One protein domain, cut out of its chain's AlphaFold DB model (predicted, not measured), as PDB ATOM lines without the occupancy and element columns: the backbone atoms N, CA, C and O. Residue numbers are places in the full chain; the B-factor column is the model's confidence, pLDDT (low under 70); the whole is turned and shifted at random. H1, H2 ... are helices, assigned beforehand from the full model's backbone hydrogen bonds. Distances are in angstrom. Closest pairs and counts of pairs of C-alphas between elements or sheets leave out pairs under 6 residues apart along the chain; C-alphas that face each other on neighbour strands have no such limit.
ATOM      1  N   SER A  49      32.329 -73.420 -58.544       84.81
ATOM      2  CA  SER A  49      32.597 -71.992 -58.365       84.81
ATOM      3  C   SER A  49      32.451 -71.198 -59.662       84.81
ATOM      4  O   SER A  49      31.903 -70.106 -59.621       84.81
ATOM      5  N   GLU A  50      32.869 -71.751 -60.804       83.88
ATOM      6  CA  GLU A  50      32.804 -71.092 -62.115       83.88
ATOM      7  C   GLU A  50      31.381 -71.117 -62.703       83.88
ATOM      8  O   GLU A  50      30.996 -70.223 -63.454       83.88
ATOM      9  N   THR A  51      30.571 -72.121 -62.348       85.50
ATOM     10  CA  THR A  51      29.200 -72.286 -62.867       85.50
ATOM     11  C   THR A  51      28.108 -71.809 -61.911       85.50
ATOM     12  O   THR A  51      26.946 -71.720 -62.317       85.50
ATOM     13  N   TYR A  52      28.447 -71.485 -60.658       86.81
ATOM     14  CA  TYR A  52      27.475 -71.018 -59.675       86.81
ATOM     15  C   TYR A  52      26.812 -69.724 -60.146       86.81
ATOM     16  O   TYR A  52      27.486 -68.767 -60.524       86.81
ATOM     17  N   VAL A  53      25.480 -69.674 -60.073       84.94
ATOM     18  CA  VAL A  53      24.727 -68.439 -60.293       84.94
ATOM     19  C   VAL A  53      23.909 -68.122 -59.056       84.94
ATOM     20  O   VAL A  53      23.060 -68.911 -58.634       84.94
ATOM     21  N   HIS A  54      24.123 -66.928 -58.514       86.75
ATOM     22  CA  HIS A  54      23.398 -66.448 -57.353       86.75
ATOM     23  C   HIS A  54      21.935 -66.124 -57.709       86.75
ATOM     24  O   HIS A  54      21.605 -65.013 -58.128       86.75
ATOM     25  N   GLN A  55      21.026 -67.083 -57.506       85.12
ATOM     26  CA  GLN A  55      19.616 -66.948 -57.908       85.12
ATOM     27  C   GLN A  55      18.911 -65.746 -57.266       85.12
ATOM     28  O   GLN A  55      18.182 -65.037 -57.953       85.12
ATOM     29  N   GLY A  56      19.167 -65.492 -55.978       85.00
ATOM     30  CA  GLY A  56      18.590 -64.359 -55.250       85.00
ATOM     31  C   GLY A  56      18.961 -63.002 -55.857       85.00
ATOM     32  O   GLY A  56      18.080 -62.245 -56.256       85.00
ATOM     33  N   LEU A  57      20.260 -62.745 -56.028       85.19
ATOM     34  CA  LEU A  57      20.776 -61.549 -56.694       85.19
ATOM     35  C   LEU A  57      20.273 -61.393 -58.135       85.19
ATOM     36  O   LEU A  57      19.927 -60.298 -58.564       85.19
ATOM     37  N   SER A  58      20.203 -62.490 -58.893       85.50
ATOM     38  CA  SER A  58      19.649 -62.474 -60.251       85.50
ATOM     39  C   SER A  58      18.174 -62.068 -60.261       85.50
ATOM     40  O   SER A  58      17.748 -61.306 -61.131       85.50
ATOM     41  N   GLN A  59      17.385 -62.548 -59.296       87.50
ATOM     42  CA  GLN A  59      15.980 -62.179 -59.184       87.50
ATOM     43  C   GLN A  59      15.821 -60.706 -58.808       87.50
ATOM     44  O   GLN A  59      15.013 -60.012 -59.417       87.50
ATOM     45  N   GLU A  60      16.619 -60.218 -57.863       85.50
ATOM     46  CA  GLU A  60      16.616 -58.815 -57.459       85.50
ATOM     47  C   GLU A  60      17.023 -57.896 -58.618       85.50
ATOM     48  O   GLU A  60      16.310 -56.943 -58.927       85.50
ATOM     49  N   ALA A  61      18.100 -58.226 -59.338       85.44
ATOM     50  CA  ALA A  61      18.527 -57.492 -60.527       85.44
ATOM     51  C   ALA A  61      17.436 -57.482 -61.610       85.44
ATOM     52  O   ALA A  61      17.182 -56.448 -62.234       85.44
ATOM     53  N   LYS A  62      16.735 -58.610 -61.798       86.44
ATOM     54  CA  LYS A  62      15.584 -58.699 -62.704       86.44
ATOM     55  C   LYS A  62      14.441 -57.796 -62.259       86.44
ATOM     56  O   LYS A  62      13.893 -57.068 -63.078       86.44
ATOM     57  N   GLU A  63      14.041 -57.866 -60.996       86.75
ATOM     58  CA  GLU A  63      12.929 -57.081 -60.460       86.75
ATOM     59  C   GLU A  63      13.248 -55.585 -60.492       86.75
ATOM     60  O   GLU A  63      12.419 -54.784 -60.926       86.75
ATOM     61  N   TYR A  64      14.472 -55.201 -60.144       83.81
ATOM     62  CA  TYR A  64      14.939 -53.822 -60.213       83.81
ATOM     63  C   TYR A  64      14.994 -53.303 -61.659       83.81
ATOM     64  O   TYR A  64      14.442 -52.244 -61.967       83.81
ATOM     65  N   GLY A  65      15.580 -54.081 -62.573       83.50
ATOM     66  CA  GLY A  65      15.686 -53.724 -63.988       83.50
ATOM     67  C   GLY A  65      14.335 -53.671 -64.705       83.50
ATOM     68  O   GLY A  65      14.062 -52.739 -65.458       83.50
ATOM     69  N   CYS A  66      13.449 -54.630 -64.432       86.56
ATOM     70  CA  CYS A  66      12.147 -54.731 -65.092       86.56
ATOM     71  C   CYS A  66      11.043 -53.898 -64.423       86.56
ATOM     72  O   CYS A  66      10.011 -53.669 -65.045       86.56
ATOM     73  N   SER A  67      11.213 -53.423 -63.185       82.75
ATOM     74  CA  SER A  67      10.235 -52.530 -62.535       82.75
ATOM     75  C   SER A  67      10.310 -51.080 -63.021       82.75
ATOM     76  O   SER A  67       9.467 -50.269 -62.645       82.75
ATOM     77  N   GLY A  68      11.311 -50.733 -63.841       67.44
ATOM     78  CA  GLY A  68      11.504 -49.369 -64.341       67.44
ATOM     79  C   GLY A  68      11.956 -48.370 -63.269       67.44
ATOM     80  O   GLY A  68      11.907 -47.165 -63.505       67.44
ATOM     81  N   THR A  69      12.381 -48.854 -62.095       61.62
ATOM     82  CA  THR A  69      12.962 -48.031 -61.018       61.62
ATOM     83  C   THR A  69      14.484 -47.882 -61.138       61.62
ATOM     84  O   THR A  69      15.054 -46.970 -60.541       61.62
ATOM     85  N   GLY A  70      15.131 -48.722 -61.955       54.31
ATOM     86  CA  GLY A  70      16.531 -48.584 -62.349       54.31
ATOM     87  C   GLY A  70      16.785 -47.418 -63.308       54.31
ATOM     88  O   GLY A  70      15.943 -47.074 -64.132       54.31
ATOM     89  N   SER A  71      17.973 -46.825 -63.190       43.00
ATOM     90  CA  SER A  71      18.473 -45.532 -63.704       43.00
ATOM     91  C   SER A  71      18.357 -45.204 -65.210       43.00
ATOM     92  O   SER A  71      18.907 -44.195 -65.649       43.00
ATOM     93  N   GLY A  72      17.626 -45.973 -66.016       46.88
ATOM     94  CA  GLY A  72      17.371 -45.685 -67.430       46.88
ATOM     95  C   GLY A  72      15.948 -45.184 -67.642       46.88
ATOM     96  O   GLY A  72      15.045 -45.980 -67.893       46.88
ATOM     97  N   GLN A  73      15.753 -43.869 -67.531       49.00
ATOM     98  CA  GLN A  73      14.460 -43.196 -67.658       49.00
ATOM     99  C   GLN A  73      13.613 -43.682 -68.851       49.00
ATOM    100  O   GLN A  73      14.089 -44.125 -69.902       49.00
ATOM    101  N   ASN A  74      12.302 -43.555 -68.661       52.53
ATOM    102  CA  ASN A  74      11.261 -43.655 -69.676       52.53
ATOM    103  C   ASN A  74      11.459 -42.595 -70.776       52.53
ATOM    104  O   ASN A  74      10.709 -41.624 -70.839       52.53
ATOM    105  N   GLU A  75      12.466 -42.756 -71.630       52.03
ATOM    106  CA  GLU A  75      12.559 -42.032 -72.893       52.03
ATOM    107  C   GLU A  75      11.402 -42.507 -73.775       52.03
ATOM    108  O   GLU A  75      11.402 -43.622 -74.303       52.03
ATOM    109  N   GLY A  76      10.344 -41.701 -73.812       50.03
ATOM    110  CA  GLY A  76       9.219 -41.899 -74.713       50.03
ATOM    111  C   GLY A  76       9.597 -41.414 -76.105       50.03
ATOM    112  O   GLY A  76      10.203 -40.354 -76.254       50.03
ATOM    113  N   ASN A  77       9.219 -42.171 -77.129       50.56
ATOM    114  CA  ASN A  77       9.231 -41.664 -78.493       50.56
ATOM    115  C   ASN A  77       8.025 -40.723 -78.654       50.56
ATOM    116  O   ASN A  77       6.879 -41.160 -78.561       50.56
ATOM    117  N   GLU A  78       8.278 -39.432 -78.870       51.50
ATOM    118  CA  GLU A  78       7.246 -38.390 -78.979       51.50
ATOM    119  C   GLU A  78       6.272 -38.657 -80.142       51.50
ATOM    120  O   GLU A  78       5.091 -38.328 -80.049       51.50
ATOM    121  N   LEU A  79       6.732 -39.351 -81.196       44.69
ATOM    122  CA  LEU A  79       5.894 -39.744 -82.332       44.69
ATOM    123  C   LEU A  79       4.872 -40.833 -81.983       44.69
ATOM    124  O   LEU A  79       3.843 -40.920 -82.650       44.69
ATOM    125  N   THR A  80       5.150 -41.672 -80.976       53.75
ATOM    126  CA  THR A  80       4.227 -42.732 -80.536       53.75
ATOM    127  C   THR A  80       3.552 -42.460 -79.204       53.75
ATOM    128  O   THR A  80       2.637 -43.189 -78.826       53.75
ATOM    129  N   GLY A  81       3.995 -41.431 -78.476       55.72
ATOM    130  CA  GLY A  81       3.493 -41.080 -77.146       55.72
ATOM    131  C   GLY A  81       3.650 -42.195 -76.105       55.72
ATOM    132  O   GLY A  81       3.155 -42.061 -74.986       55.72
ATOM    133  N   SER A  82       4.315 -43.299 -76.453       58.75
ATOM    134  CA  SER A  82       4.327 -44.511 -75.650       58.75
ATOM    135  C   SER A  82       5.620 -44.605 -74.856       58.75
ATOM    136  O   SER A  82       6.726 -44.613 -75.406       58.75
ATOM    137  N   LYS A  83       5.474 -44.646 -73.531       74.31
ATOM    138  CA  LYS A  83       6.556 -45.001 -72.617       74.31
ATOM    139  C   LYS A  83       6.713 -46.516 -72.672       74.31
ATOM    140  O   LYS A  83       5.734 -47.233 -72.489       74.31
ATOM    141  N   ILE A  84       7.935 -46.997 -72.897       77.00
ATOM    142  CA  ILE A  84       8.235 -48.429 -72.795       77.00
ATOM    143  C   ILE A  84       8.016 -48.848 -71.337       77.00
ATOM    144  O   ILE A  84       8.838 -48.521 -70.481       77.00
ATOM    145  N   ASP A  85       6.939 -49.579 -71.052       84.50
ATOM    146  CA  ASP A  85       6.785 -50.242 -69.761       84.50
ATOM    147  C   ASP A  85       7.755 -51.429 -69.699       84.50
ATOM    148  O   ASP A  85       7.616 -52.422 -70.422       84.50
ATOM    149  N   MET A  86       8.777 -51.308 -68.850       85.12
ATOM    150  CA  MET A  86       9.807 -52.335 -68.732       85.12
ATOM    151  C   MET A  86       9.279 -53.652 -68.188       85.12
ATOM    152  O   MET A  86       9.824 -54.704 -68.523       85.12
ATOM    153  N   LYS A  87       8.184 -53.625 -67.429       86.75
ATOM    154  CA  LYS A  87       7.580 -54.838 -66.891       86.75
ATOM    155  C   LYS A  87       7.006 -55.694 -68.009       86.75
ATOM    156  O   LYS A  87       7.204 -56.909 -68.033       86.75
ATOM    157  N   ASP A  88       6.328 -55.052 -68.948       86.75
ATOM    158  CA  ASP A  88       5.706 -55.718 -70.082       86.75
ATOM    159  C   ASP A  88       6.730 -56.095 -71.157       86.75
ATOM    160  O   ASP A  88       6.668 -57.207 -71.685       86.75
ATOM    161  N   ALA A  89       7.729 -55.245 -71.408       86.00
ATOM    162  CA  ALA A  89       8.840 -55.578 -72.299       86.00
ATOM    163  C   ALA A  89       9.651 -56.782 -71.776       86.00
ATOM    164  O   ALA A  89       9.902 -57.736 -72.511       86.00
ATOM    165  N   CYS A  90       9.971 -56.832 -70.476       87.50
ATOM    166  CA  CYS A  90      10.594 -58.015 -69.873       87.50
ATOM    167  C   CYS A  90       9.703 -59.268 -69.930       87.50
ATOM    168  O   CYS A  90      10.215 -60.389 -69.907       87.50
ATOM    169  N   ALA A  91       8.379 -59.104 -69.995       86.25
ATOM    170  CA  ALA A  91       7.431 -60.200 -70.182       86.25
ATOM    171  C   ALA A  91       7.231 -60.587 -71.661       86.25
ATOM    172  O   ALA A  91       6.466 -61.509 -71.947       86.25
ATOM    173  N   GLY A  92       7.874 -59.889 -72.606       79.88
ATOM    174  CA  GLY A  92       7.688 -60.078 -74.047       79.88
ATOM    175  C   GLY A  92       6.305 -59.657 -74.560       79.88
ATOM    176  O   GLY A  92       5.906 -60.037 -75.671       79.88
ATOM    177  N   LYS A  93       5.550 -58.897 -73.760       80.06
ATOM    178  CA  LYS A  93       4.226 -58.390 -74.124       80.06
ATOM    179  C   LYS A  93       4.358 -57.160 -75.015       80.06
ATOM    180  O   LYS A  93       5.322 -56.404 -74.931       80.06
ATOM    181  N   GLU A  94       3.393 -56.984 -75.909       68.00
ATOM    182  CA  GLU A  94       3.272 -55.747 -76.679       68.00
ATOM    183  C   GLU A  94       2.718 -54.645 -75.775       68.00
ATOM    184  O   GLU A  94       1.683 -54.822 -75.138       68.00
ATOM    185  N   THR A  95       3.424 -53.518 -75.701       58.88
ATOM    186  CA  THR A  95       3.141 -52.421 -74.763       58.88
ATOM    187  C   THR A  95       2.309 -51.285 -75.352       58.88
ATOM    188  O   THR A  95       2.144 -50.250 -74.711       58.88
ATOM    189  N   HIS A  96       1.760 -51.437 -76.561       64.62
ATOM    190  CA  HIS A  96       1.199 -50.298 -77.291       64.62
ATOM    191  C   HIS A  96      -0.314 -50.288 -77.392       64.62
ATOM    192  O   HIS A  96      -0.924 -51.173 -77.987       64.62
ATOM    193  N   ALA A  97      -0.912 -49.179 -76.948       57.81
ATOM    194  CA  ALA A  97      -2.315 -48.853 -77.193       57.81
ATOM    195  C   ALA A  97      -2.668 -48.814 -78.699       57.81
ATOM    196  O   ALA A  97      -3.814 -49.071 -79.075       57.81
ATOM    197  N   TRP A  98      -1.688 -48.534 -79.568       58.62
ATOM    198  CA  TRP A  98      -1.869 -48.490 -81.022       58.62
ATOM    199  C   TRP A  98      -1.854 -49.843 -81.733       58.62
ATOM    200  O   TRP A  98      -2.340 -49.905 -82.864       58.62
ATOM    201  N   ALA A  99      -1.448 -50.933 -81.071       65.31
ATOM    202  CA  ALA A  99      -1.575 -52.286 -81.626       65.31
ATOM    203  C   ALA A  99      -3.032 -52.624 -82.011       65.31
ATOM    204  O   ALA A  99      -3.282 -53.431 -82.901       65.31
ATOM    205  N   ASN A 100      -4.013 -51.943 -81.407       69.81
ATOM    206  CA  ASN A 100      -5.429 -52.110 -81.729       69.81
ATOM    207  C   ASN A 100      -5.862 -51.424 -83.036       69.81
ATOM    208  O   ASN A 100      -6.843 -51.852 -83.646       69.81
ATOM    209  N   TRP A 101      -5.170 -50.367 -83.481       68.38
ATOM    210  CA  TRP A 101      -5.592 -49.591 -84.655       68.38
ATOM    211  C   TRP A 101      -4.900 -50.032 -85.947       68.38
ATOM    212  O   TRP A 101      -5.500 -49.977 -87.016       68.38
ATOM    213  N   VAL A 102      -3.686 -50.578 -85.865       72.00
ATOM    214  CA  VAL A 102      -2.936 -51.090 -87.028       72.00
ATOM    215  C   VAL A 102      -3.701 -52.168 -87.807       72.00
ATOM    216  O   VAL A 102      -3.824 -52.028 -89.026       72.00
ATOM    217  N   PRO A 103      -4.325 -53.181 -87.169       71.81
ATOM    218  CA  PRO A 103      -5.151 -54.147 -87.885       71.81
ATOM    219  C   PRO A 103      -6.340 -53.479 -88.576       71.81
ATOM    220  O   PRO A 103      -6.794 -53.966 -89.606       71.81
ATOM    221  N   MET A 104      -6.851 -52.370 -88.029       75.12
ATOM    222  CA  MET A 104      -7.928 -51.593 -88.640       75.12
ATOM    223  C   MET A 104      -7.441 -50.853 -89.888       75.12
ATOM    224  O   MET A 104      -8.131 -50.894 -90.899       75.12
ATOM    225  N   VAL A 105      -6.254 -50.237 -89.850       72.44
ATOM    226  CA  VAL A 105      -5.645 -49.552 -91.006       72.44
ATOM    227  C   VAL A 105      -5.306 -50.549 -92.112       72.44
ATOM    228  O   VAL A 105      -5.667 -50.325 -93.265       72.44
ATOM    229  N   ILE A 106      -4.703 -51.692 -91.766       75.62
ATOM    230  CA  ILE A 106      -4.396 -52.764 -92.724       75.62
ATOM    231  C   ILE A 106      -5.688 -53.334 -93.324       75.62
ATOM    232  O   ILE A 106      -5.776 -53.513 -94.537       75.62
ATOM    233  N   LYS A 107      -6.730 -53.564 -92.511       77.62
ATOM    234  CA  LYS A 107      -8.047 -53.994 -93.011       77.62
ATOM    235  C   LYS A 107      -8.699 -52.940 -93.898       77.62
ATOM    236  O   LYS A 107      -9.246 -53.295 -94.933       77.62
ATOM    237  N   ALA A 108      -8.635 -51.663 -93.528       73.00
ATOM    238  CA  ALA A 108      -9.172 -50.575 -94.337       73.00
ATOM    239  C   ALA A 108      -8.451 -50.491 -95.687       73.00
ATOM    240  O   ALA A 108      -9.109 -50.410 -96.721       73.00
ATOM    241  N   TYR A 109      -7.120 -50.615 -95.698       72.56
ATOM    242  CA  TYR A 109      -6.339 -50.713 -96.929       72.56
ATOM    243  C   TYR A 109      -6.753 -51.933 -97.757       72.56
ATOM    244  O   TYR A 109      -7.060 -51.790 -98.937       72.56
ATOM    245  N   ALA A 110      -6.862 -53.115 -97.145       76.00
ATOM    246  CA  ALA A 110      -7.296 -54.333 -97.827       76.00
ATOM    247  C   ALA A 110      -8.713 -54.213 -98.415       76.00
ATOM    248  O   ALA A 110      -8.956 -54.720 -99.505       76.00
ATOM    249  N   VAL A 111      -9.635 -53.511 -97.750       75.00
ATOM    250  CA  VAL A 111     -10.982 -53.233 -98.275       75.00
ATOM    251  C   VAL A 111     -10.918 -52.262 -99.453       75.00
ATOM    252  O   VAL A 111     -11.488 -52.553-100.497       75.00
ATOM    253  N   VAL A 112     -10.187 -51.149 -99.341       70.75
ATOM    254  CA  VAL A 112     -10.046 -50.152-100.424       70.75
ATOM    255  C   VAL A 112      -9.375 -50.759-101.659       70.75
ATOM    256  O   VAL A 112      -9.754 -50.490-102.796       70.75
ATOM    257  N   VAL A 113      -8.381 -51.612-101.440       68.69
ATOM    258  CA  VAL A 113      -7.568 -52.233-102.487       68.69
ATOM    259  C   VAL A 113      -8.205 -53.528-103.019       68.69
ATOM    260  O   VAL A 113      -7.972 -53.918-104.166       68.69
ATOM    261  N   GLY A 114      -9.017 -54.207-102.208       61.47
ATOM    262  CA  GLY A 114      -9.800 -55.390-102.575       61.47
ATOM    263  C   GLY A 114     -11.092 -55.047-103.316       61.47
ATOM    264  O   GLY A 114     -11.435 -55.728-104.280       61.47
ATOM    265  N   ALA A 115     -11.754 -53.944-102.954       55.62
ATOM    266  CA  ALA A 115     -12.992 -53.488-103.591       55.62
ATOM    267  C   ALA A 115     -12.803 -53.023-105.049       55.62
ATOM    268  O   ALA A 115     -13.772 -52.962-105.799       55.62
ATOM    269  N   GLY A 116     -11.570 -52.734-105.481       46.25
ATOM    270  CA  GLY A 116     -11.274 -52.365-106.871       46.25
ATOM    271  C   GLY A 116     -11.178 -53.543-107.851       46.25
ATOM    272  O   GLY A 116     -11.273 -53.328-109.060       46.25
ATOM    273  N   LEU A 117     -10.995 -54.774-107.351       39.91
ATOM    274  CA  LEU A 117     -10.624 -55.939-108.171       39.91
ATOM    275  C   LEU A 117     -11.510 -57.180-107.979       39.91
ATOM    276  O   LEU A 117     -11.305 -58.155-108.689       39.91
ATOM    277  N   MET A 118     -12.512 -57.160-107.092       33.50
ATOM    278  CA  MET A 118     -13.401 -58.309-106.891       33.50
ATOM    279  C   MET A 118     -14.850 -57.872-106.655       33.50
ATOM    280  O   MET A 118     -15.173 -57.297-105.615       33.50
ATOM    281  N   ASP A 166      -3.060 -52.576-110.909       69.56
ATOM    282  CA  ASP A 166      -2.386 -51.862-109.831       69.56
ATOM    283  C   ASP A 166      -1.154 -52.666-109.377       69.56
ATOM    284  O   ASP A 166      -1.220 -53.482-108.455       69.56
ATOM    285  N   TYR A 167      -0.026 -52.495-110.073       75.12
ATOM    286  CA  TYR A 167       1.218 -53.222-109.800       75.12
ATOM    287  C   TYR A 167       1.756 -52.933-108.387       75.12
ATOM    288  O   TYR A 167       2.293 -53.822-107.720       75.12
ATOM    289  N   CYS A 168       1.541 -51.713-107.884       75.69
ATOM    290  CA  CYS A 168       1.975 -51.276-106.558       75.69
ATOM    291  C   CYS A 168       1.342 -52.111-105.429       75.69
ATOM    292  O   CYS A 168       1.985 -52.374-104.408       75.69
ATOM    293  N   LYS A 169       0.111 -52.606-105.622       75.56
ATOM    294  CA  LYS A 169      -0.567 -53.514-104.681       75.56
ATOM    295  C   LYS A 169       0.203 -54.816-104.446       75.56
ATOM    296  O   LYS A 169       0.267 -55.281-103.306       75.56
ATOM    297  N   TYR A 170       0.756 -55.419-105.499       73.94
ATOM    298  CA  TYR A 170       1.436 -56.716-105.397       73.94
ATOM    299  C   TYR A 170       2.736 -56.622-104.602       73.94
ATOM    300  O   TYR A 170       3.072 -57.559-103.879       73.94
ATOM    301  N   VAL A 171       3.417 -55.476-104.670       73.00
ATOM    302  CA  VAL A 171       4.620 -55.214-103.873       73.00
ATOM    303  C   VAL A 171       4.286 -55.243-102.382       73.00
ATOM    304  O   VAL A 171       4.904 -55.998-101.634       73.00
ATOM    305  N   VAL A 172       3.252 -54.504-101.963       69.88
ATOM    306  CA  VAL A 172       2.829 -54.459-100.553       69.88
ATOM    307  C   VAL A 172       2.365 -55.842-100.073       69.88
ATOM    308  O   VAL A 172       2.775 -56.297 -99.005       69.88
ATOM    309  N   MET A 173       1.579 -56.563-100.882       70.94
ATOM    310  CA  MET A 173       1.161 -57.934-100.554       70.94
ATOM    311  C   MET A 173       2.343 -58.898-100.397       70.94
ATOM    312  O   MET A 173       2.354 -59.695 -99.460       70.94
ATOM    313  N   GLY A 174       3.334 -58.829-101.290       67.88
ATOM    314  CA  GLY A 174       4.537 -59.654-101.206       67.88
ATOM    315  C   GLY A 174       5.322 -59.390 -99.921       67.88
ATOM    316  O   GLY A 174       5.752 -60.331 -99.256       67.88
ATOM    317  N   THR A 175       5.446 -58.122 -99.519       71.38
ATOM    318  CA  THR A 175       6.150 -57.759 -98.281       71.38
ATOM    319  C   THR A 175       5.425 -58.208 -97.015       71.38
ATOM    320  O   THR A 175       6.081 -58.669 -96.085       71.38
ATOM    321  N   GLU A 176       4.089 -58.176 -96.987       69.88
ATOM    322  CA  GLU A 176       3.313 -58.694 -95.850       69.88
ATOM    323  C   GLU A 176       3.416 -60.225 -95.735       69.88
ATOM    324  O   GLU A 176       3.549 -60.760 -94.634       69.88
ATOM    325  N   ALA A 177       3.433 -60.946 -96.864       67.38
ATOM    326  CA  ALA A 177       3.645 -62.395 -96.862       67.38
ATOM    327  C   ALA A 177       5.038 -62.770 -96.321       67.38
ATOM    328  O   ALA A 177       5.164 -63.704 -95.523       67.38
ATOM    329  N   LEU A 178       6.074 -62.017 -96.705       63.03
ATOM    330  CA  LEU A 178       7.433 -62.194 -96.183       63.03
ATOM    331  C   LEU A 178       7.517 -61.875 -94.685       63.03
ATOM    332  O   LEU A 178       8.108 -62.651 -93.933       63.03
ATOM    333  N   ALA A 179       6.882 -60.790 -94.236       70.38
ATOM    334  CA  ALA A 179       6.822 -60.424 -92.823       70.38
ATOM    335  C   ALA A 179       6.132 -61.512 -91.977       70.38
ATOM    336  O   ALA A 179       6.665 -61.918 -90.943       70.38
ATOM    337  N   MET A 180       5.001 -62.062 -92.442       70.88
ATOM    338  CA  MET A 180       4.320 -63.179 -91.768       70.88
ATOM    339  C   MET A 180       5.181 -64.444 -91.701       70.88
ATOM    340  O   MET A 180       5.224 -65.120 -90.665       70.88
ATOM    341  N   PHE A 181       5.875 -64.776 -92.793       72.69
ATOM    342  CA  PHE A 181       6.773 -65.927 -92.820       72.69
ATOM    343  C   PHE A 181       7.916 -65.757 -91.815       72.69
ATOM    344  O   PHE A 181       8.203 -66.672 -91.039       72.69
ATOM    345  N   GLN A 182       8.517 -64.567 -91.767       74.62
ATOM    346  CA  GLN A 182       9.575 -64.262 -90.812       74.62
ATOM    347  C   GLN A 182       9.079 -64.314 -89.365       74.62
ATOM    348  O   GLN A 182       9.752 -64.909 -88.526       74.62
ATOM    349  N   GLN A 183       7.891 -63.781 -89.070       78.88
ATOM    350  CA  GLN A 183       7.305 -63.856 -87.731       78.88
ATOM    351  C   GLN A 183       7.072 -65.312 -87.291       78.88
ATOM    352  O   GLN A 183       7.398 -65.678 -86.160       78.88
ATOM    353  N   THR A 184       6.566 -66.159 -88.192       79.75
ATOM    354  CA  THR A 184       6.335 -67.590 -87.921       79.75
ATOM    355  C   THR A 184       7.653 -68.335 -87.694       79.75
ATOM    356  O   THR A 184       7.787 -69.090 -86.730       79.75
ATOM    357  N   SER A 185       8.660 -68.082 -88.536       78.50
ATOM    358  CA  SER A 185       9.994 -68.675 -88.395       78.50
ATOM    359  C   SER A 185      10.681 -68.227 -87.100       78.50
ATOM    360  O   SER A 185      11.253 -69.046 -86.378       78.50
ATOM    361  N   ALA A 186      10.579 -66.944 -86.748       79.81
ATOM    362  CA  ALA A 186      11.135 -66.404 -85.515       79.81
ATOM    363  C   ALA A 186      10.524 -67.067 -84.272       79.81
ATOM    364  O   ALA A 186      11.265 -67.412 -83.355       79.81
ATOM    365  N   GLN A 187       9.209 -67.318 -84.247       81.25
ATOM    366  CA  GLN A 187       8.552 -68.023 -83.138       81.25
ATOM    367  C   GLN A 187       9.044 -69.468 -82.984       81.25
ATOM    368  O   GLN A 187       9.307 -69.908 -81.864       81.25
ATOM    369  N   GLN A 188       9.232 -70.189 -84.093       83.88
ATOM    370  CA  GLN A 188       9.782 -71.549 -84.066       83.88
ATOM    371  C   GLN A 188      11.240 -71.560 -83.586       83.88
ATOM    372  O   GLN A 188      11.616 -72.370 -82.740       83.88
ATOM    373  N   ASN A 189      12.054 -70.612 -84.056       82.81
ATOM    374  CA  ASN A 189      13.439 -70.462 -83.607       82.81
ATOM    375  C   ASN A 189      13.530 -70.050 -82.129       82.81
ATOM    376  O   ASN A 189      14.447 -70.476 -81.432       82.81
ATOM    377  N   LEU A 190      12.577 -69.249 -81.638       79.69
ATOM    378  CA  LEU A 190      12.485 -68.855 -80.230       79.69
ATOM    379  C   LEU A 190      12.143 -70.038 -79.315       79.69
ATOM    380  O   LEU A 190      12.696 -70.136 -78.218       79.69
ATOM    381  N   ALA A 191      11.275 -70.943 -79.775       80.25
ATOM    382  CA  ALA A 191      10.912 -72.158 -79.048       80.25
ATOM    383  C   ALA A 191      12.071 -73.168 -78.961       80.25
ATOM    384  O   ALA A 191      12.198 -73.858 -77.953       80.25
ATOM    385  N   ASN A 192      12.933 -73.210 -79.982       79.31
ATOM    386  CA  ASN A 192      14.001 -74.205 -80.121       79.31
ATOM    387  C   ASN A 192      15.389 -73.732 -79.653       79.31
ATOM    388  O   ASN A 192      16.370 -74.456 -79.823       79.31
ATOM    389  N   LEU A 193      15.518 -72.520 -79.097       73.50
ATOM    390  CA  LEU A 193      16.804 -72.058 -78.570       73.50
ATOM    391  C   LEU A 193      17.234 -72.946 -77.392       73.50
ATOM    392  O   LEU A 193      16.490 -73.026 -76.410       73.50
ATOM    393  N   PRO A 194      18.418 -73.587 -77.461       60.31
ATOM    394  CA  PRO A 194      18.922 -74.381 -76.355       60.31
ATOM    395  C   PRO A 194      19.110 -73.478 -75.139       60.31
ATOM    396  O   PRO A 194      19.694 -72.396 -75.238       60.31
ATOM    397  N   THR A 195      18.618 -73.947 -73.997       56.34
ATOM    398  CA  THR A 195      18.790 -73.330 -72.682       56.34
ATOM    399  C   THR A 195      20.280 -73.384 -72.323       56.34
ATOM    400  O   THR A 195      20.753 -74.359 -71.735       56.34
ATOM    401  N   SER A 196      21.079 -72.414 -72.784       50.28
ATOM    402  CA  SER A 196      22.518 -72.421 -72.519       50.28
ATOM    403  C   SER A 196      22.767 -72.056 -71.060       50.28
ATOM    404  O   SER A 196      22.495 -70.932 -70.656       50.28
ATOM    405  N   ILE A 197      23.273 -73.037 -70.311       50.28
ATOM    406  CA  ILE A 197      24.048 -72.972 -69.062       50.28
ATOM    407  C   ILE A 197      24.149 -71.555 -68.471       50.28
ATOM    408  O   ILE A 197      25.098 -70.820 -68.725       50.28
ATOM    409  N   GLY A 198      23.143 -71.164 -67.694       59.47
ATOM    410  CA  GLY A 198      23.114 -69.866 -67.031       59.47
ATOM    411  C   GLY A 198      21.689 -69.464 -66.702       59.47
ATOM    412  O   GLY A 198      20.977 -68.993 -67.577       59.47
ATOM    413  N   ASN A 199      21.292 -69.722 -65.452       71.06
ATOM    414  CA  ASN A 199      20.075 -69.283 -64.757       71.06
ATOM    415  C   ASN A 199      18.846 -68.989 -65.646       71.06
ATOM    416  O   ASN A 199      18.788 -67.982 -66.350       71.06
ATOM    417  N   ALA A 200      17.798 -69.816 -65.534       79.88
ATOM    418  CA  ALA A 200      16.568 -69.729 -66.336       79.88
ATOM    419  C   ALA A 200      15.950 -68.313 -66.410       79.88
ATOM    420  O   ALA A 200      15.232 -67.973 -67.349       79.88
ATOM    421  N   GLN A 201      16.218 -67.457 -65.422       81.12
ATOM    422  CA  GLN A 201      15.797 -66.057 -65.417       81.12
ATOM    423  C   GLN A 201      16.470 -65.207 -66.506       81.12
ATOM    424  O   GLN A 201      15.766 -64.467 -67.196       81.12
ATOM    425  N   THR A 202      17.787 -65.321 -66.675       84.25
ATOM    426  CA  THR A 202      18.565 -64.594 -67.688       84.25
ATOM    427  C   THR A 202      18.202 -65.080 -69.084       84.25
ATOM    428  O   THR A 202      18.011 -64.283 -70.000       84.25
ATOM    429  N   GLU A 203      17.996 -66.387 -69.239       86.00
ATOM    430  CA  GLU A 203      17.544 -66.972 -70.500       86.00
ATOM    431  C   GLU A 203      16.176 -66.429 -70.936       86.00
ATOM    432  O   GLU A 203      15.977 -66.085 -72.102       86.00
ATOM    433  N   ASN A 204      15.237 -66.287 -69.996       87.38
ATOM    434  CA  ASN A 204      13.938 -65.683 -70.285       87.38
ATOM    435  C   ASN A 204      14.074 -64.228 -70.763       87.38
ATOM    436  O   ASN A 204      13.351 -63.822 -71.671       87.38
ATOM    437  N   LEU A 205      15.021 -63.457 -70.214       89.50
ATOM    438  CA  LEU A 205      15.306 -62.108 -70.705       89.50
ATOM    439  C   LEU A 205      15.965 -62.120 -72.088       89.50
ATOM    440  O   LEU A 205      15.588 -61.314 -72.932       89.50
ATOM    441  N   TYR A 206      16.882 -63.050 -72.371       90.00
ATOM    442  CA  TYR A 206      17.443 -63.212 -73.717       90.00
ATOM    443  C   TYR A 206      16.368 -63.566 -74.749       90.00
ATOM    444  O   TYR A 206      16.369 -63.017 -75.853       90.00
ATOM    445  N   LYS A 207      15.418 -64.440 -74.393       89.69
ATOM    446  CA  LYS A 207      14.253 -64.756 -75.234       89.69
ATOM    447  C   LYS A 207      13.372 -63.527 -75.450       89.69
ATOM    448  O   LYS A 207      12.979 -63.267 -76.586       89.69
ATOM    449  N   ALA A 208      13.111 -62.743 -74.402       90.25
ATOM    450  CA  ALA A 208      12.360 -61.494 -74.511       90.25
ATOM    451  C   ALA A 208      13.072 -60.482 -75.425       90.25
ATOM    452  O   ALA A 208      12.470 -59.997 -76.381       90.25
ATOM    453  N   LYS A 209      14.373 -60.239 -75.216       91.81
ATOM    454  CA  LYS A 209      15.196 -59.376 -76.075       91.81
ATOM    455  C   LYS A 209      15.124 -59.815 -77.536       91.81
ATOM    456  O   LYS A 209      14.815 -59.006 -78.402       91.81
ATOM    457  N   ARG A 210      15.375 -61.098 -77.811       90.38
ATOM    458  CA  ARG A 210      15.368 -61.629 -79.178       90.38
ATOM    459  C   ARG A 210      13.986 -61.528 -79.821       90.38
ATOM    460  O   ARG A 210      13.895 -61.241 -81.006       90.38
ATOM    461  N   SER A 211      12.918 -61.717 -79.046       89.50
ATOM    462  CA  SER A 211      11.548 -61.469 -79.502       89.50
ATOM    463  C   SER A 211      11.358 -60.011 -79.943       89.50
ATOM    464  O   SER A 211      10.839 -59.773 -81.032       89.50
ATOM    465  N   HIS A 212      11.841 -59.035 -79.165       89.69
ATOM    466  CA  HIS A 212      11.811 -57.617 -79.542       89.69
ATOM    467  C   HIS A 212      12.679 -57.313 -80.778       89.69
ATOM    468  O   HIS A 212      12.213 -56.626 -81.683       89.69
ATOM    469  N   ASP A 213      13.887 -57.875 -80.881       92.25
ATOM    470  CA  ASP A 213      14.756 -57.711 -82.059       92.25
ATOM    471  C   ASP A 213      14.107 -58.267 -83.342       92.25
ATOM    472  O   ASP A 213      14.147 -57.631 -84.396       92.25
ATOM    473  N   GLU A 214      13.471 -59.440 -83.274       89.81
ATOM    474  CA  GLU A 214      12.779 -60.030 -84.429       89.81
ATOM    475  C   GLU A 214      11.498 -59.264 -84.794       89.81
ATOM    476  O   GLU A 214      11.208 -59.074 -85.980       89.81
ATOM    477  N   ARG A 215      10.760 -58.739 -83.804       88.62
ATOM    478  CA  ARG A 215       9.647 -57.809 -84.058       88.62
ATOM    479  C   ARG A 215      10.135 -56.521 -84.719       88.62
ATOM    480  O   ARG A 215       9.497 -56.062 -85.660       88.62
ATOM    481  N   ALA A 216      11.282 -55.980 -84.301       92.06
ATOM    482  CA  ALA A 216      11.883 -54.810 -84.935       92.06
ATOM    483  C   ALA A 216      12.233 -55.076 -86.405       92.06
ATOM    484  O   ALA A 216      11.890 -54.271 -87.261       92.06
ATOM    485  N   LYS A 217      12.859 -56.217 -86.722       90.00
ATOM    486  CA  LYS A 217      13.168 -56.595 -88.115       90.00
ATOM    487  C   LYS A 217      11.910 -56.781 -88.960       90.00
ATOM    488  O   LYS A 217      11.875 -56.366 -90.113       90.00
ATOM    489  N   THR A 218      10.874 -57.386 -88.383       87.62
ATOM    490  CA  THR A 218       9.586 -57.574 -89.064       87.62
ATOM    491  C   THR A 218       8.941 -56.222 -89.376       87.62
ATOM    492  O   THR A 218       8.551 -55.976 -90.516       87.62
ATOM    493  N   ALA A 219       8.921 -55.308 -88.399       88.69
ATOM    494  CA  ALA A 219       8.451 -53.940 -88.591       88.69
ATOM    495  C   ALA A 219       9.310 -53.171 -89.611       88.69
ATOM    496  O   ALA A 219       8.785 -52.362 -90.362       88.69
ATOM    497  N   GLU A 220      10.614 -53.442 -89.699       89.19
ATOM    498  CA  GLU A 220      11.512 -52.813 -90.674       89.19
ATOM    499  C   GLU A 220      11.164 -53.232 -92.109       89.19
ATOM    500  O   GLU A 220      11.068 -52.385 -92.997       89.19
ATOM    501  N   ILE A 221      10.871 -54.517 -92.322       84.75
ATOM    502  CA  ILE A 221      10.411 -55.037 -93.618       84.75
ATOM    503  C   ILE A 221       9.043 -54.468 -93.983       84.75
ATOM    504  O   ILE A 221       8.832 -54.087 -95.133       84.75
ATOM    505  N   GLN A 222       8.126 -54.366 -93.017       86.06
ATOM    506  CA  GLN A 222       6.822 -53.748 -93.245       86.06
ATOM    507  C   GLN A 222       6.973 -52.259 -93.575       86.06
ATOM    508  O   GLN A 222       6.434 -51.809 -94.582       86.06
ATOM    509  N   ALA A 223       7.766 -51.501 -92.814       86.88
ATOM    510  CA  ALA A 223       8.052 -50.096 -93.103       86.88
ATOM    511  C   ALA A 223       8.615 -49.922 -94.518       86.88
ATOM    512  O   ALA A 223       8.157 -49.060 -95.263       86.88
ATOM    513  N   TYR A 224       9.557 -50.780 -94.915       84.69
ATOM    514  CA  TYR A 224      10.134 -50.763 -96.253       84.69
ATOM    515  C   TYR A 224       9.101 -51.100 -97.339       84.69
ATOM    516  O   TYR A 224       9.009 -50.386 -98.336       84.69
ATOM    517  N   GLY A 225       8.274 -52.128 -97.136       81.00
ATOM    518  CA  GLY A 225       7.219 -52.511 -98.075       81.00
ATOM    519  C   GLY A 225       6.160 -51.429 -98.275       81.00
ATOM    520  O   GLY A 225       5.834 -51.076 -99.409       81.00
ATOM    521  N   TRP A 226       5.686 -50.829 -97.181       85.06
ATOM    522  CA  TRP A 226       4.754 -49.700 -97.214       85.06
ATOM    523  C   TRP A 226       5.393 -48.432 -97.792       85.06
ATOM    524  O   TRP A 226       4.734 -47.693 -98.526       85.06
ATOM    525  N   GLY A 227       6.682 -48.204 -97.528       81.50
ATOM    526  CA  GLY A 227       7.460 -47.110 -98.103       81.50
ATOM    527  C   GLY A 227       7.620 -47.234 -99.620       81.50
ATOM    528  O   GLY A 227       7.368 -46.268-100.342       81.50
ATOM    529  N   ILE A 228       7.954 -48.431-100.121       78.88
ATOM    530  CA  ILE A 228       7.987 -48.702-101.566       78.88
ATOM    531  C   ILE A 228       6.592 -48.540-102.167       78.88
ATOM    532  O   ILE A 228       6.464 -47.905-103.211       78.88
ATOM    533  N   GLY A 229       5.551 -49.067-101.517       79.50
ATOM    534  CA  GLY A 229       4.168 -48.916-101.976       79.50
ATOM    535  C   GLY A 229       3.773 -47.447-102.139       79.50
ATOM    536  O   GLY A 229       3.287 -47.048-103.196       79.50
ATOM    537  N   ALA A 230       4.067 -46.613-101.137       83.00
ATOM    538  CA  ALA A 230       3.845 -45.172-101.206       83.00
ATOM    539  C   ALA A 230       4.645 -44.517-102.347       83.00
ATOM    540  O   ALA A 230       4.088 -43.731-103.111       83.00
ATOM    541  N   GLY A 231       5.927 -44.869-102.498       76.38
ATOM    542  CA  GLY A 231       6.775 -44.372-103.584       76.38
ATOM    543  C   GLY A 231       6.264 -44.760-104.975       76.38
ATOM    544  O   GLY A 231       6.257 -43.929-105.880       76.38
ATOM    545  N   CYS A 232       5.765 -45.986-105.129       82.88
ATOM    546  CA  CYS A 232       5.182 -46.497-106.368       82.88
ATOM    547  C   CYS A 232       3.961 -45.662-106.797       82.88
ATOM    548  O   CYS A 232       3.913 -45.194-107.935       82.88
ATOM    549  N   TYR A 233       3.049 -45.351-105.867       83.50
ATOM    550  CA  TYR A 233       1.900 -44.481-106.155       83.50
ATOM    551  C   TYR A 233       2.303 -43.037-106.487       83.50
ATOM    552  O   TYR A 233       1.679 -42.405-107.337       83.50
ATOM    553  N   VAL A 234       3.360 -42.501-105.863       79.06
ATOM    554  CA  VAL A 234       3.879 -41.162-106.202       79.06
ATOM    555  C   VAL A 234       4.383 -41.117-107.646       79.06
ATOM    556  O   VAL A 234       4.097 -40.156-108.361       79.06
ATOM    557  N   VAL A 235       5.097 -42.155-108.093       79.69
ATOM    558  CA  VAL A 235       5.571 -42.263-109.482       79.69
ATOM    559  C   VAL A 235       4.395 -42.384-110.450       79.69
ATOM    560  O   VAL A 235       4.394 -41.726-111.489       79.69
ATOM    561  N   GLU A 236       3.364 -43.155-110.101       81.00
ATOM    562  CA  GLU A 236       2.167 -43.303-110.931       81.00
ATOM    563  C   GLU A 236       1.423 -41.967-111.114       81.00
ATOM    564  O   GLU A 236       1.109 -41.589-112.248       81.00
ATOM    565  N   ILE A 237       1.253 -41.192-110.033       82.25
ATOM    566  CA  ILE A 237       0.688 -39.830-110.074       82.25
ATOM    567  C   ILE A 237       1.562 -38.904-110.935       82.25
ATOM    568  O   ILE A 237       1.046 -38.166-111.775       82.25
ATOM    569  N   ALA A 238       2.885 -38.948-110.759       80.62
ATOM    570  CA  ALA A 238       3.820 -38.091-111.489       80.62
ATOM    571  C   ALA A 238       3.903 -38.424-112.990       80.62
ATOM    572  O   ALA A 238       4.134 -37.534-113.805       80.62
ATOM    573  N   SER A 239       3.681 -39.685-113.366       81.62
ATOM    574  CA  SER A 239       3.712 -40.159-114.757       81.62
ATOM    575  C   SER A 239       2.481 -39.773-115.593       81.62
ATOM    576  O   SER A 239       2.370 -40.179-116.750       81.62
ATOM    577  N   GLY A 240       1.556 -38.979-115.039       76.75
ATOM    578  CA  GLY A 240       0.335 -38.546-115.726       76.75
ATOM    579  C   GLY A 240      -0.806 -39.566-115.669       76.75
ATOM    580  O   GLY A 240      -1.732 -39.492-116.479       76.75
ATOM    581  N   GLY A 241      -0.759 -40.521-114.734       73.38
ATOM    582  CA  GLY A 241      -1.898 -41.388-114.434       73.38
ATOM    583  C   GLY A 241      -3.114 -40.580-113.967       73.38
ATOM    584  O   GLY A 241      -2.975 -39.505-113.381       73.38
ATOM    585  N   TYR A 242      -4.327 -41.084-114.221       72.94
ATOM    586  CA  TYR A 242      -5.545 -40.473-113.681       72.94
ATOM    587  C   TYR A 242      -5.484 -40.511-112.153       72.94
ATOM    588  O   TYR A 242      -5.641 -41.568-111.542       72.94
ATOM    589  N   ALA A 243      -5.256 -39.350-111.545       71.56
ATOM    590  CA  ALA A 243      -5.191 -39.189-110.104       71.56
ATOM    591  C   ALA A 243      -6.609 -39.242-109.510       71.56
ATOM    592  O   ALA A 243      -7.220 -38.220-109.203       71.56
ATOM    593  N   ASP A 244      -7.157 -40.451-109.412       81.94
ATOM    594  CA  ASP A 244      -8.398 -40.698-108.688       81.94
ATOM    595  C   ASP A 244      -8.170 -40.465-107.183       81.94
ATOM    596  O   ASP A 244      -7.085 -40.705-106.647       81.94
ATOM    597  N   TRP A 245      -9.202 -40.006-106.474       82.25
ATOM    598  CA  TRP A 245      -9.167 -39.813-105.021       82.25
ATOM    599  C   TRP A 245      -8.742 -41.094-104.287       82.25
ATOM    600  O   TRP A 245      -8.054 -41.046-103.266       82.25
ATOM    601  N   THR A 246      -9.090 -42.253-104.849       84.06
ATOM    602  CA  THR A 246      -8.684 -43.569-104.349       84.06
ATOM    603  C   THR A 246      -7.162 -43.762-104.346       84.06
ATOM    604  O   THR A 246      -6.635 -44.366-103.413       84.06
ATOM    605  N   LEU A 247      -6.442 -43.205-105.325       83.06
ATOM    606  CA  LEU A 247      -4.982 -43.273-105.429       83.06
ATOM    607  C   LEU A 247      -4.308 -42.419-104.347       83.06
ATOM    608  O   LEU A 247      -3.402 -42.888-103.658       83.06
ATOM    609  N   TYR A 248      -4.815 -41.202-104.116       82.06
ATOM    610  CA  TYR A 248      -4.361 -40.350-103.010       82.06
ATOM    611  C   TYR A 248      -4.630 -40.986-101.646       82.06
ATOM    612  O   TYR A 248      -3.778 -40.917-100.760       82.06
ATOM    613  N   LEU A 249      -5.780 -41.645-101.481       85.94
ATOM    614  CA  LEU A 249      -6.104 -42.371-100.257       85.94
ATOM    615  C   LEU A 249      -5.149 -43.555-100.036       85.94
ATOM    616  O   LEU A 249      -4.628 -43.706 -98.934       85.94
ATOM    617  N   LYS A 250      -4.867 -44.364-101.066       85.12
ATOM    618  CA  LYS A 250      -3.902 -45.480-100.986       85.12
ATOM    619  C   LYS A 250      -2.490 -44.997-100.657       85.12
ATOM    620  O   LYS A 250      -1.830 -45.595 -99.807       85.12
ATOM    621  N   MET A 251      -2.051 -43.897-101.273       84.81
ATOM    622  CA  MET A 251      -0.772 -43.254-100.970       84.81
ATOM    623  C   MET A 251      -0.734 -42.756 -99.519       84.81
ATOM    624  O   MET A 251       0.221 -43.042 -98.799       84.81
ATOM    625  N   GLY A 252      -1.785 -42.064 -99.067       81.75
ATOM    626  CA  GLY A 252      -1.900 -41.566 -97.697       81.75
ATOM    627  C   GLY A 252      -1.869 -42.690 -96.662       81.75
ATOM    628  O   GLY A 252      -1.091 -42.627 -95.714       81.75
ATOM    629  N   LEU A 253      -2.645 -43.757 -96.880       81.62
ATOM    630  CA  LEU A 253      -2.651 -44.938 -96.012       81.62
ATOM    631  C   LEU A 253      -1.281 -45.627 -95.979       81.62
ATOM    632  O   LEU A 253      -0.814 -45.980 -94.899       81.62
ATOM    633  N   SER A 254      -0.613 -45.757 -97.128       80.44
ATOM    634  CA  SER A 254       0.718 -46.374 -97.204       80.44
ATOM    635  C   SER A 254       1.782 -45.534 -96.499       80.44
ATOM    636  O   SER A 254       2.623 -46.074 -95.785       80.44
ATOM    637  N   GLY A 255       1.722 -44.205 -96.628       83.19
ATOM    638  CA  GLY A 255       2.615 -43.291 -95.919       83.19
ATOM    639  C   GLY A 255       2.424 -43.337 -94.400       83.19
ATOM    640  O   GLY A 255       3.404 -43.407 -93.662       83.19
ATOM    641  N   VAL A 256       1.171 -43.364 -93.930       84.44
ATOM    642  CA  VAL A 256       0.856 -43.504 -92.497       84.44
ATOM    643  C   VAL A 256       1.322 -44.861 -91.964       84.44
ATOM    644  O   VAL A 256       1.946 -44.907 -90.905       84.44
ATOM    645  N   ALA A 257       1.091 -45.952 -92.703       83.94
ATOM    646  CA  ALA A 257       1.569 -47.283 -92.329       83.94
ATOM    647  C   ALA A 257       3.105 -47.344 -92.269       83.94
ATOM    648  O   ALA A 257       3.665 -47.833 -91.291       83.94
ATOM    649  N   CYS A 258       3.797 -46.774 -93.261       86.31
ATOM    650  CA  CYS A 258       5.256 -46.676 -93.275       86.31
ATOM    651  C   CYS A 258       5.791 -45.914 -92.053       86.31
ATOM    652  O   CYS A 258       6.709 -46.389 -91.386       86.31
ATOM    653  N   ALA A 259       5.221 -44.744 -91.742       84.06
ATOM    654  CA  ALA A 259       5.634 -43.941 -90.592       84.06
ATOM    655  C   ALA A 259       5.387 -44.675 -89.265       84.06
ATOM    656  O   ALA A 259       6.236 -44.640 -88.372       84.06
ATOM    657  N   TYR A 260       4.259 -45.382 -89.159       86.56
ATOM    658  CA  TYR A 260       3.940 -46.215 -88.006       86.56
ATOM    659  C   TYR A 260       4.986 -47.317 -87.802       86.56
ATOM    660  O   TYR A 260       5.594 -47.395 -86.734       86.56
ATOM    661  N   PHE A 261       5.247 -48.132 -88.827       87.94
ATOM    662  CA  PHE A 261       6.198 -49.234 -88.707       87.94
ATOM    663  C   PHE A 261       7.628 -48.737 -88.470       87.94
ATOM    664  O   PHE A 261       8.343 -49.329 -87.669       87.94
ATOM    665  N   ALA A 262       8.033 -47.608 -89.058       86.19
ATOM    666  CA  ALA A 262       9.326 -46.989 -88.759       86.19
ATOM    667  C   ALA A 262       9.444 -46.565 -87.281       86.19
ATOM    668  O   ALA A 262      10.495 -46.735 -86.658       86.19
ATOM    669  N   ALA A 263       8.365 -46.044 -86.693       86.94
ATOM    670  CA  ALA A 263       8.336 -45.711 -85.276       86.94
ATOM    671  C   ALA A 263       8.343 -46.970 -84.384       86.94
ATOM    672  O   ALA A 263       9.028 -46.989 -83.356       86.94
ATOM    673  N   GLU A 264       7.646 -48.030 -84.803       86.31
ATOM    674  CA  GLU A 264       7.631 -49.338 -84.138       86.31
ATOM    675  C   GLU A 264       9.029 -49.979 -84.126       86.31
ATOM    676  O   GLU A 264       9.470 -50.449 -83.078       86.31
ATOM    677  N   VAL A 265       9.783 -49.915 -85.233       89.12
ATOM    678  CA  VAL A 265      11.179 -50.397 -85.313       89.12
ATOM    679  C   VAL A 265      12.034 -49.791 -84.206       89.12
ATOM    680  O   VAL A 265      12.718 -50.515 -83.480       89.12
ATOM    681  N   ASN A 266      11.986 -48.465 -84.060       87.44
ATOM    682  CA  ASN A 266      12.763 -47.763 -83.043       87.44
ATOM    683  C   ASN A 266      12.333 -48.179 -81.638       87.44
ATOM    684  O   ASN A 266      13.178 -48.455 -80.793       87.44
ATOM    685  N   HIS A 267      11.027 -48.290 -81.397       86.00
ATOM    686  CA  HIS A 267      10.520 -48.712 -80.100       86.00
ATOM    687  C   HIS A 267      10.993 -50.122 -79.716       86.00
ATOM    688  O   HIS A 267      11.465 -50.341 -78.600       86.00
ATOM    689  N   GLN A 268      10.890 -51.080 -80.638       88.62
ATOM    690  CA  GLN A 268      11.305 -52.461 -80.406       88.62
ATOM    691  C   GLN A 268      12.830 -52.572 -80.207       88.62
ATOM    692  O   GLN A 268      13.271 -53.264 -79.289       88.62
ATOM    693  N   LYS A 269      13.637 -51.819 -80.975       90.25
ATOM    694  CA  LYS A 269      15.100 -51.737 -80.786       90.25
ATOM    695  C   LYS A 269      15.468 -51.156 -79.416       90.25
ATOM    696  O   LYS A 269      16.305 -51.728 -78.721       90.25
ATOM    697  N   THR A 270      14.817 -50.074 -78.983       87.69
ATOM    698  CA  THR A 270      15.061 -49.485 -77.656       87.69
ATOM    699  C   THR A 270      14.649 -50.437 -76.532       87.69
ATOM    700  O   THR A 270      15.383 -50.584 -75.557       87.69
ATOM    701  N   ALA A 271      13.516 -51.136 -76.662       88.19
ATOM    702  CA  ALA A 271      13.107 -52.151 -75.691       88.19
ATOM    703  C   ALA A 271      14.145 -53.282 -75.586       88.19
ATOM    704  O   ALA A 271      14.549 -53.642 -74.480       88.19
ATOM    705  N   ALA A 272      14.647 -53.785 -76.718       91.69
ATOM    706  CA  ALA A 272      15.691 -54.807 -76.751       91.69
ATOM    707  C   ALA A 272      17.012 -54.332 -76.115       91.69
ATOM    708  O   ALA A 272      17.637 -55.080 -75.362       91.69
ATOM    709  N   GLN A 273      17.423 -53.083 -76.362       91.12
ATOM    710  CA  GLN A 273      18.609 -52.482 -75.737       91.12
ATOM    711  C   GLN A 273      18.451 -52.334 -74.222       91.12
ATOM    712  O   GLN A 273      19.370 -52.664 -73.476       91.12
ATOM    713  N   LYS A 274      17.281 -51.897 -73.748       88.31
ATOM    714  CA  LYS A 274      17.012 -51.798 -72.310       88.31
ATOM    715  C   LYS A 274      17.013 -53.169 -71.636       88.31
ATOM    716  O   LYS A 274      17.619 -53.319 -70.583       88.31
ATOM    717  N   ILE A 275      16.416 -54.186 -72.264       89.88
ATOM    718  CA  ILE A 275      16.494 -55.565 -71.762       89.88
ATOM    719  C   ILE A 275      17.949 -56.049 -71.752       89.88
ATOM    720  O   ILE A 275      18.358 -56.685 -70.788       89.88
ATOM    721  N   GLN A 276      18.753 -55.712 -72.768       91.19
ATOM    722  CA  GLN A 276      20.183 -56.030 -72.761       91.19
ATOM    723  C   GLN A 276      20.905 -55.375 -71.579       91.19
ATOM    724  O   GLN A 276      21.675 -56.054 -70.918       91.19
ATOM    725  N   ALA A 277      20.613 -54.114 -71.258       88.94
ATOM    726  CA  ALA A 277      21.205 -53.450 -70.099       88.94
ATOM    727  C   ALA A 277      20.834 -54.138 -68.770       88.94
ATOM    728  O   ALA A 277      21.667 -54.213 -67.871       88.94
ATOM    729  N   VAL A 278      19.612 -54.680 -68.654       88.25
ATOM    730  CA  VAL A 278      19.207 -55.506 -67.499       88.25
ATOM    731  C   VAL A 278      19.947 -56.843 -67.485       88.25
ATOM    732  O   VAL A 278      20.362 -57.303 -66.431       88.25
ATOM    733  N   ILE A 279      20.138 -57.476 -68.643       88.94
ATOM    734  CA  ILE A 279      20.927 -58.709 -68.753       88.94
ATOM    735  C   ILE A 279      22.389 -58.452 -68.364       88.94
ATOM    736  O   ILE A 279      22.979 -59.257 -67.653       88.94
ATOM    737  N   ASP A 280      22.963 -57.331 -68.796       88.62
ATOM    738  CA  ASP A 280      24.352 -56.963 -68.517       88.62
ATOM    739  C   ASP A 280      24.578 -56.596 -67.043       88.62
ATOM    740  O   ASP A 280      25.706 -56.708 -66.561       88.62
ATOM    741  N   SER A 281      23.528 -56.180 -66.322       85.75
ATOM    742  CA  SER A 281      23.578 -55.921 -64.878       85.75
ATOM    743  C   SER A 281      23.325 -57.159 -64.014       85.75
ATOM    744  O   SER A 281      23.520 -57.097 -62.798       85.75
ATOM    745  N   MET A 282      22.903 -58.282 -64.604       85.25
ATOM    746  CA  MET A 282      22.755 -59.538 -63.871       85.25
ATOM    747  C   MET A 282      24.120 -60.126 -63.493       85.25
ATOM    748  O   MET A 282      25.077 -60.008 -64.262       85.25
ATOM    749  N   PRO A 283      24.215 -60.810 -62.335       84.00
ATOM    750  CA  PRO A 283      25.434 -61.515 -61.954       84.00
ATOM    751  C   PRO A 283      25.765 -62.581 -62.994       84.00
ATOM    752  O   PRO A 283      24.893 -63.365 -63.392       84.00
ATOM    753  N   LYS A 284      27.024 -62.627 -63.426       83.19
ATOM    754  CA  LYS A 284      27.488 -63.663 -64.346       83.19
ATOM    755  C   LYS A 284      27.753 -64.952 -63.573       83.19
ATOM    756  O   LYS A 284      27.867 -64.957 -62.349       83.19
ATOM    757  N   ALA A 285      27.829 -66.066 -64.299       81.00
ATOM    758  CA  ALA A 285      28.252 -67.327 -63.704       81.00
ATOM    759  C   ALA A 285      29.635 -67.151 -63.057       81.00
ATOM    760  O   ALA A 285      30.555 -66.620 -63.680       81.00
ATOM    761  N   GLY A 286      29.730 -67.535 -61.788       77.38
ATOM    762  CA  GLY A 286      30.919 -67.415 -60.956       77.38
ATOM    763  C   GLY A 286      31.061 -66.122 -60.155       77.38
ATOM    764  O   GLY A 286      31.875 -66.095 -59.226       77.38
ATOM    765  N   ASP A 287      30.241 -65.099 -60.411       82.56
ATOM    766  CA  ASP A 287      30.207 -63.897 -59.573       82.56
ATOM    767  C   ASP A 287      29.519 -64.187 -58.230       82.56
ATOM    768  O   ASP A 287      28.450 -64.802 -58.174       82.56
ATOM    769  N   CYS A 288      30.111 -63.698 -57.133       83.88
ATOM    770  CA  CYS A 288      29.554 -63.787 -55.781       83.88
ATOM    771  C   CYS A 288      29.231 -65.232 -55.345       83.88
ATOM    772  O   CYS A 288      28.170 -65.522 -54.788       83.88
TER     773      CYS A 288
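Overview. This is residues 49 to 118 and 166 to 288 of the 560 residues of an uncharacterized protein of Bdellovibrionales bacterium GWA2_49_15 (UniProt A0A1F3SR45). The model is a long rod built on two antiparallel helices, H6 and H7, which pair side by side as a hairpin, with H5 folded back along H6, so that H6 lies between H5 and H7. Shorter helices pack on this frame: H1 and H2 near the end of the rod where H6 begins and H7 ends, and H4 on H7 toward the other end. The printed part has 193 residues, with seven named helices in the order H1 to H7 and no named strand; its class is all helix. It is loose, with a radius of gyration of the C-alphas of 20.9 A, and spans 73 by 33 by 24 A.

Arrangement. H6, residues 200 to 238, and H7, residues 245 to 281, are the hub, each touching four helices. They touch at a shallow tilt of 22 degrees, opposite ways, as a hairpin; their closest C-alphas, of Ala 223 and Cys 258, are 4.4 A apart. H5, residues 167 to 191, forms another hairpin with H6, touching it at a shallow tilt of 5 degrees, opposite ways, with the C-alphas of Thr 175 and Gly 225 closest at 5.4 A. H5 and H7 are apart. H1, residues 55 to 66, makes a bundle, helices side by side, with H6 and H7. H1 touches H6 with residues 58 to 62 alone, the closest C-alphas being Gln 59 and Gln 201 at 7.3 A, at a shallow tilt of 28 degrees, the same way. H1 touches H7 with residues 61 to 66 alone, C-alphas 65 and 278 being closest at 5.3 A, opposite ways at a shallow tilt of 33 degrees, only just short of steep. H2, residues 86 to 90, touches H1, H6 and H7; its closest C-alpha pair with H6 is Cys 90 and Ala 208, 6.1 A. H4, residues 102 to 114, touches residues 246 to 257 of H7 alone, with C-alphas 109 and 253 closest at 6.9 A. H3, residues 97 to 100, touches no helix, and it and H4 meet only through their link. Every O i to N i+4 pair is within hydrogen-bond range in H1, H2, H4, H6 and H7, and 20 of 21 in H5; H3 is too short for such a pair.

Along the chain. H6 is 56.6 A long, from C-alpha 200 at (16.568, -69.729, -66.336). H7 is 54.3 A long and ends at C-alpha 281, (23.578, -55.921, -64.878). H5 is 37.4 A long, H4 17.5 A and H1 16.0 A.

Size, cuts and confidence. The two C-alphas farthest apart, of Ser 49 and Tyr 242, are 74.2 A apart. Residues 119 to 165 are not printed, and C-alphas 118 and 166 are 13.1 A apart across the cut. The link from H1 to H2 is long. The mean pLDDT of the printed part is 77.5, and 40 residues are under 70, among them 68 to 82.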